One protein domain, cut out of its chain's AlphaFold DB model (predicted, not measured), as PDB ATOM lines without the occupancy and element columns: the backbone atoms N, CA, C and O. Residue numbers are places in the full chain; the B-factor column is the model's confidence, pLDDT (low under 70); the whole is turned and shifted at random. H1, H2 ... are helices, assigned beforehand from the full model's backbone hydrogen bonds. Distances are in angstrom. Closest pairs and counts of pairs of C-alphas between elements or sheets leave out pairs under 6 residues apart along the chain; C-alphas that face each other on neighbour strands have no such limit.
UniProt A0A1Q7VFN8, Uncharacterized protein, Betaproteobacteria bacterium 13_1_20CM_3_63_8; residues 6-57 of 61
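Overview. This is residues 6 to 57 of the 61 residues of an uncharacterized protein of Betaproteobacteria bacterium 13_1_20CM_3_63_8 (UniProt A0A1Q7VFN8). Two short helices, H1 and H2, make a corner; the link of residues 26 to 34 runs back past its open side, and H3 follows as a long arm; residues 36 to 57, of which 36 to 55 belong to H3, stick out free. The printed part has 52 residues with three named helices in the order H1, H2, H3, no named strand, and is all helix. It is flat, spanning 44 by 25 by 10 A, and only just extended, close to loose, with a radius of gyration of the C-alphas of 15.2 A.

Arrangement. H1, residues 7 to 14, and H2, residues 17 to 25, are close but not clearly touching, about perpendicular at 76 degrees; their closest C-alphas, of Leu 14 and Arg 20, are 5.9 A apart. H3, residues 35 to 55, is close to H1 but not clearly touching, with the closest C-alphas, of Tyr 7 and Pro 35, 7.3 A apart. H2 and H3 are apart. In H1, H2 and H3 every O i to N i+4 pair is within hydrogen-bond range.

Along the chain. H1 begins at C-alpha 7 (250.003, 231.390, 180.619) and is 10.4 A long. H2 is 12.0 A long. H3 is 30.3 A long and ends at C-alpha 55 (226.011, 216.987, 157.784).

Size, cuts and confidence. The C-alphas farthest apart, of Pro 17 and Asp 57, are 44.5 A apart. The printed part has no cut, H1 to H2 is a tight link, H2 to H3 a short one, and no printed residue is under 70 in pLDDT.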
ATOM      1  N   GLY A   6     249.427 234.295 183.694       87.31
ATOM      2  CA  GLY A   6     249.915 232.980 184.130       87.31
ATOM      3  C   GLY A   6     250.270 232.017 182.992       87.31
ATOM      4  O   GLY A   6     251.154 231.181 183.159       87.31
ATOM      5  N   TYR A   7     249.675 232.191 181.806       91.50
ATOM      6  CA  TYR A   7     250.003 231.390 180.619       91.50
ATOM      7  C   TYR A   7     251.482 231.491 180.219       91.50
ATOM      8  O   TYR A   7     252.035 230.538 179.688       91.50
ATOM      9  N   ARG A   8     252.156 232.618 180.500       92.94
ATOM     10  CA  ARG A   8     253.580 232.777 180.173       92.94
ATOM     11  C   ARG A   8     254.466 231.842 180.988       92.94
ATOM     12  O   ARG A   8     255.393 231.263 180.436       92.94
ATOM     13  N   HIS A   9     254.156 231.677 182.272       93.44
ATOM     14  CA  HIS A   9     254.881 230.751 183.135       93.44
ATOM     15  C   HIS A   9     254.565 229.293 182.781       93.44
ATOM     16  O   HIS A   9     255.469 228.470 182.692       93.44
ATOM     17  N   LEU A  10     253.301 228.980 182.475       93.50
ATOM     18  CA  LEU A  10     252.943 227.655 181.964       93.50
ATOM     19  C   LEU A  10     253.730 227.325 180.683       93.50
ATOM     20  O   LEU A  10     254.332 226.261 180.578       93.50
ATOM     21  N   ASN A  11     253.789 228.267 179.739       94.94
ATOM     22  CA  ASN A  11     254.527 228.089 178.493       94.94
ATOM     23  C   ASN A  11     256.023 227.865 178.728       94.94
ATOM     24  O   ASN A  11     256.610 227.070 178.002       94.94
ATOM     25  N   SER A  12     256.639 228.513 179.726       94.50
ATOM     26  CA  SER A  12     258.047 228.250 180.044       94.50
ATOM     27  C   SER A  12     258.260 226.832 180.569       94.50
ATOM     28  O   SER A  12     259.200 226.178 180.133       94.50
ATOM     29  N   LEU A  13     257.360 226.331 181.424       95.44
ATOM     30  CA  LEU A  13     257.442 224.962 181.947       95.44
ATOM     31  C   LEU A  13     257.315 223.923 180.824       95.44
ATOM     32  O   LEU A  13     258.047 222.941 180.804       95.44
ATOM     33  N   LEU A  14     256.448 224.166 179.834       95.12
ATOM     34  CA  LEU A  14     256.294 223.280 178.671       95.12
ATOM     35  C   LEU A  14     257.555 223.180 177.793       95.12
ATOM     36  O   LEU A  14     257.678 222.226 177.027       95.12
ATOM     37  N   GLN A  15     258.479 224.143 177.885       93.31
ATOM     38  CA  GLN A  15     259.756 224.106 177.164       93.31
ATOM     39  C   GLN A  15     260.885 223.440 177.959       93.31
ATOM     40  O   GLN A  15     261.957 223.209 177.399       93.31
ATOM     41  N   GLU A  16     260.675 223.123 179.239       96.62
ATOM     42  CA  GLU A  16     261.682 222.415 180.024       96.62
ATOM     43  C   GLU A  16     261.917 221.012 179.439       96.62
ATOM     44  O   GLU A  16     260.946 220.322 179.110       96.62
ATOM     45  N   PRO A  17     263.180 220.561 179.304       96.38
ATOM     46  CA  PRO A  17     263.491 219.299 178.634       96.38
ATOM     47  C   PRO A  17     262.746 218.094 179.215       96.38
ATOM     48  O   PRO A  17     262.201 217.290 178.461       96.38
ATOM     49  N   GLU A  18     262.679 217.987 180.544       97.38
ATOM     50  CA  GLU A  18     262.008 216.877 181.230       97.38
ATOM     51  C   GLU A  18     260.486 216.922 181.046       97.38
ATOM     52  O   GLU A  18     259.856 215.904 180.739       97.38
ATOM     53  N   THR A  19     259.895 218.113 181.148       96.56
ATOM     54  CA  THR A  19     258.466 218.331 180.907       96.56
ATOM     55  C   THR A  19     258.102 217.965 179.471       96.56
ATOM     56  O   THR A  19     257.177 217.182 179.241       96.56
ATOM     57  N   ARG A  20     258.865 218.456 178.488       96.31
ATOM     58  CA  ARG A  20     258.636 218.146 177.075       96.31
ATOM     59  C   ARG A  20     258.815 216.658 176.780       96.31
ATOM     60  O   ARG A  20     257.979 216.078 176.092       96.31
ATOM     61  N   ALA A  21     259.856 216.025 177.323       97.38
ATOM     62  CA  ALA A  21     260.083 214.588 177.170       97.38
ATOM     63  C   ALA A  21     258.912 213.762 177.726       97.38
ATOM     64  O   ALA A  21     258.497 212.790 177.097       97.38
ATOM     65  N   THR A  22     258.333 214.184 178.852       97.62
ATOM     66  CA  THR A  22     257.178 213.520 179.474       97.62
ATOM     67  C   THR A  22     255.935 213.562 178.581       97.62
ATOM     68  O   THR A  22     255.240 212.552 178.455       97.62
ATOM     69  N   PHE A  23     255.651 214.695 177.930       97.56
ATOM     70  CA  PHE A  23     254.541 214.798 176.972       97.56
ATOM     71  C   PHE A  23     254.802 213.983 175.702       97.56
ATOM     72  O   PHE A  23     253.930 213.227 175.269       97.56
ATOM     73  N   LEU A  24     256.018 214.064 175.152       97.19
ATOM     74  CA  LEU A  24     256.391 213.326 173.943       97.19
ATOM     75  C   LEU A  24     256.325 211.808 174.151       97.19
ATOM     76  O   LEU A  24     255.842 211.098 173.273       97.19
ATOM     77  N   ALA A  25     256.730 211.308 175.322       98.06
ATOM     78  CA  ALA A  25     256.619 209.892 175.681       98.06
ATOM     79  C   ALA A  25     255.167 209.375 175.687       98.06
ATOM     80  O   ALA A  25     254.939 208.178 175.530       98.06
ATOM     81  N   GLN A  26     254.189 210.270 175.839       97.62
ATOM     82  CA  GLN A  26     252.754 209.973 175.794       97.62
ATOM     83  C   GLN A  26     252.130 210.247 174.414       97.62
ATOM     84  O   GLN A  26     250.926 210.078 174.240       97.62
ATOM     85  N   GLY A  27     252.930 210.664 173.426       97.31
ATOM     86  CA  GLY A  27     252.459 211.001 172.081       97.31
ATOM     87  C   GLY A  27     251.886 212.415 171.941       97.31
ATOM     88  O   GLY A  27     251.237 212.703 170.937       97.31
ATOM     89  N   TYR A  28     252.122 213.300 172.912       97.12
ATOM     90  CA  TYR A  28     251.710 214.703 172.849       97.12
ATOM     91  C   TYR A  28     252.887 215.614 172.482       97.12
ATOM     92  O   TYR A  28     253.956 215.521 173.082       97.12
ATOM     93  N   ASP A  29     252.669 216.557 171.561       94.06
ATOM     94  CA  ASP A  29     253.579 217.687 171.328       94.06
ATOM     95  C   ASP A  29     252.944 218.973 171.895       94.06
ATOM     96  O   ASP A  29     251.956 219.472 171.344       94.06
ATOM     97  N   PRO A  30     253.425 219.484 173.042       92.75
ATOM     98  CA  PRO A  30     252.805 220.621 173.707       92.75
ATOM     99  C   PRO A  30     253.054 221.924 172.930       92.75
ATOM    100  O   PRO A  30     254.165 222.449 172.902       92.75
ATOM    101  N   ALA A  31     251.991 222.486 172.351       91.62
ATOM    102  CA  ALA A  31     252.063 223.714 171.556       91.62
ATOM    103  C   ALA A  31     252.326 224.988 172.389       91.62
ATOM    104  O   ALA A  31     252.999 225.908 171.922       91.62
ATOM    105  N   GLY A  32     251.793 225.060 173.616       92.25
ATOM    106  CA  GLY A  32     251.734 226.305 174.391       92.25
ATOM    107  C   GLY A  32     250.853 227.367 173.716       92.25
ATOM    108  O   GLY A  32     249.941 227.040 172.959       92.25
ATOM    109  N   GLY A  33     251.121 228.646 173.991       93.12
ATOM    110  CA  GLY A  33     250.490 229.779 173.298       93.12
ATOM    111  C   GLY A  33     249.809 230.787 174.221       93.12
ATOM    112  O   GLY A  33     249.908 230.713 175.449       93.12
ATOM    113  N   SER A  34     249.159 231.784 173.624       94.25
ATOM    114  CA  SER A  34     248.367 232.775 174.358       94.25
ATOM    115  C   SER A  34     246.922 232.300 174.586       94.25
ATOM    116  O   SER A  34     246.428 231.427 173.864       94.25
ATOM    117  N   PRO A  35     246.193 232.881 175.555       93.75
ATOM    118  CA  PRO A  35     244.754 232.661 175.700       93.75
ATOM    119  C   PRO A  35     243.972 232.965 174.413       93.75
ATOM    120  O   PRO A  35     243.011 232.269 174.093       93.75
ATOM    121  N   GLU A  36     244.405 233.967 173.647       94.31
ATOM    122  CA  GLU A  36     243.842 234.319 172.346       94.31
ATOM    123  C   GLU A  36     244.074 233.224 171.296       94.31
ATOM    124  O   GLU A  36     243.189 232.961 170.478       94.31
ATOM    125  N   ASP A  37     245.227 232.551 171.334       94.75
ATOM    126  CA  ASP A  37     245.495 231.400 170.466       94.75
ATOM    127  C   ASP A  37     244.573 230.233 170.799       94.75
ATOM    128  O   ASP A  37     243.954 229.663 169.898       94.75
ATOM    129  N   PHE A  38     244.392 229.941 172.088       94.25
ATOM    130  CA  PHE A  38     243.471 228.897 172.526       94.25
ATOM    131  C   PHE A  38     242.013 229.220 172.161       94.25
ATOM    132  O   PHE A  38     241.294 228.356 171.659       94.25
ATOM    133  N   HIS A  39     241.589 230.478 172.323       95.25
ATOM    134  CA  HIS A  39     240.264 230.937 171.899       95.25
ATOM    135  C   HIS A  39     240.040 230.705 170.399       95.25
ATOM    136  O   HIS A  39     238.982 230.228 169.991       95.25
ATOM    137  N   ARG A  40     241.042 231.022 169.570       96.50
ATOM    138  CA  ARG A  40     240.970 230.833 168.118       96.50
ATOM    139  C   ARG A  40     240.839 229.360 167.742       96.50
ATOM    140  O   ARG A  40     240.008 229.039 166.894       96.50
ATOM    141  N   VAL A  41     241.621 228.488 168.381       97.06
ATOM    142  CA  VAL A  41     241.546 227.034 168.173       97.06
ATOM    143  C   VAL A  41     240.151 226.526 168.524       97.06
ATOM    144  O   VAL A  41     239.487 225.955 167.665       97.06
ATOM    145  N   LEU A  42     239.652 226.815 169.729       97.50
ATOM    146  CA  LEU A  42     238.322 226.365 170.152       97.50
ATOM    147  C   LEU A  42     237.210 226.861 169.224       97.50
ATOM    148  O   LEU A  42     236.320 226.091 168.870       97.50
ATOM    149  N   GLY A  43     237.264 228.123 168.791       98.19
ATOM    150  CA  GLY A  43     236.302 228.659 167.829       98.19
ATOM    151  C   GLY A  43     236.316 227.900 166.496       98.19
ATOM    152  O   GLY A  43     235.253 227.586 165.953       98.19
ATOM    153  N   GLY A  44     237.506 227.563 165.990       98.38
ATOM    154  CA  GLY A  44     237.682 226.773 164.768       98.38
ATOM    155  C   GLY A  44     237.178 225.334 164.900       98.38
ATOM    156  O   GLY A  44     236.467 224.850 164.015       98.38
ATOM    157  N   GLU A  45     237.480 224.675 166.019       98.25
ATOM    158  CA  GLU A  45     237.017 223.316 166.313       98.25
ATOM    159  C   GLU A  45     235.490 223.270 166.420       98.25
ATOM    160  O   GLU A  45     234.842 222.472 165.742       98.25
ATOM    161  N   VAL A  46     234.884 224.182 167.188       98.31
ATOM    162  CA  VAL A  46     233.422 224.262 167.324       98.31
ATOM    163  C   VAL A  46     232.760 224.444 165.961       98.31
ATOM    164  O   VAL A  46     231.799 223.735 165.653       98.31
ATOM    165  N   ALA A  47     233.265 225.352 165.122       98.44
ATOM    166  CA  ALA A  47     232.710 225.577 163.791       98.44
ATOM    167  C   ALA A  47     232.834 224.337 162.889       98.44
ATOM    168  O   ALA A  47     231.883 223.983 162.183       98.44
ATOM    169  N   THR A  48     233.986 223.666 162.929       98.38
ATOM    170  CA  THR A  48     234.269 222.475 162.120       98.38
ATOM    171  C   THR A  48     233.371 221.314 162.525       98.38
ATOM    172  O   THR A  48     232.633 220.784 161.691       98.38
ATOM    173  N   TRP A  49     233.345 220.967 163.809       97.94
ATOM    174  CA  TRP A  49     232.564 219.833 164.296       97.94
ATOM    175  C   TRP A  49     231.061 220.097 164.252       97.94
ATOM    176  O   TRP A  49     230.308 219.194 163.897       97.94
ATOM    177  N   SER A  50     230.610 221.340 164.465       97.12
ATOM    178  CA  SER A  50     229.199 221.707 164.255       97.12
ATOM    179  C   SER A  50     228.738 221.422 162.826       97.12
ATOM    180  O   SER A  50     227.610 220.978 162.614       97.12
ATOM    181  N   ARG A  51     229.601 221.673 161.831       97.81
ATOM    182  CA  ARG A  51     229.299 221.370 160.427       97.81
ATOM    183  C   ARG A  51     229.209 219.866 160.195       97.81
ATOM    184  O   ARG A  51     228.252 219.427 159.567       97.81
ATOM    185  N   VAL A  52     230.173 219.097 160.703       97.75
ATOM    186  CA  VAL A  52     230.202 217.633 160.551       97.75
ATOM    187  C   VAL A  52     228.964 217.002 161.180       97.75
ATOM    188  O   VAL A  52     228.238 216.298 160.490       97.75
ATOM    189  N   ILE A  53     228.669 217.323 162.442       97.38
ATOM    190  CA  ILE A  53     227.519 216.783 163.184       97.38
ATOM    191  C   ILE A  53     226.215 216.987 162.407       97.38
ATOM    192  O   ILE A  53     225.447 216.045 162.234       97.38
ATOM    193  N   ARG A  54     225.990 218.198 161.879       96.69
ATOM    194  CA  ARG A  54     224.791 218.514 161.085       96.69
ATOM    195  C   ARG A  54     224.765 217.805 159.734       96.69
ATOM    196  O   ARG A  54     223.691 217.451 159.270       96.69
ATOM    197  N   ALA A  55     225.920 217.624 159.096       97.88
ATOM    198  CA  ALA A  55     226.011 216.987 157.784       97.88
ATOM    199  C   ALA A  55     225.682 215.487 157.821       97.88
ATOM    200  O   ALA A  55     225.226 214.952 156.814       97.88
ATOM    201  N   VAL A  56     225.905 214.820 158.958       97.62
ATOM    202  CA  VAL A  56     225.679 213.373 159.117       97.62
ATOM    203  C   VAL A  56     224.629 213.017 160.179       97.62
ATOM    204  O   VAL A  56     224.537 211.859 160.567       97.62
ATOM    205  N   ASP A  57     223.841 213.997 160.637       95.94
ATOM    206  CA  ASP A  57     222.760 213.834 161.631       95.94
ATOM    207  C   ASP A  57     223.190 213.050 162.890       95.94
ATOM    208  O   ASP A  57     222.477 212.183 163.395       95.94
TER     209      ASP A  57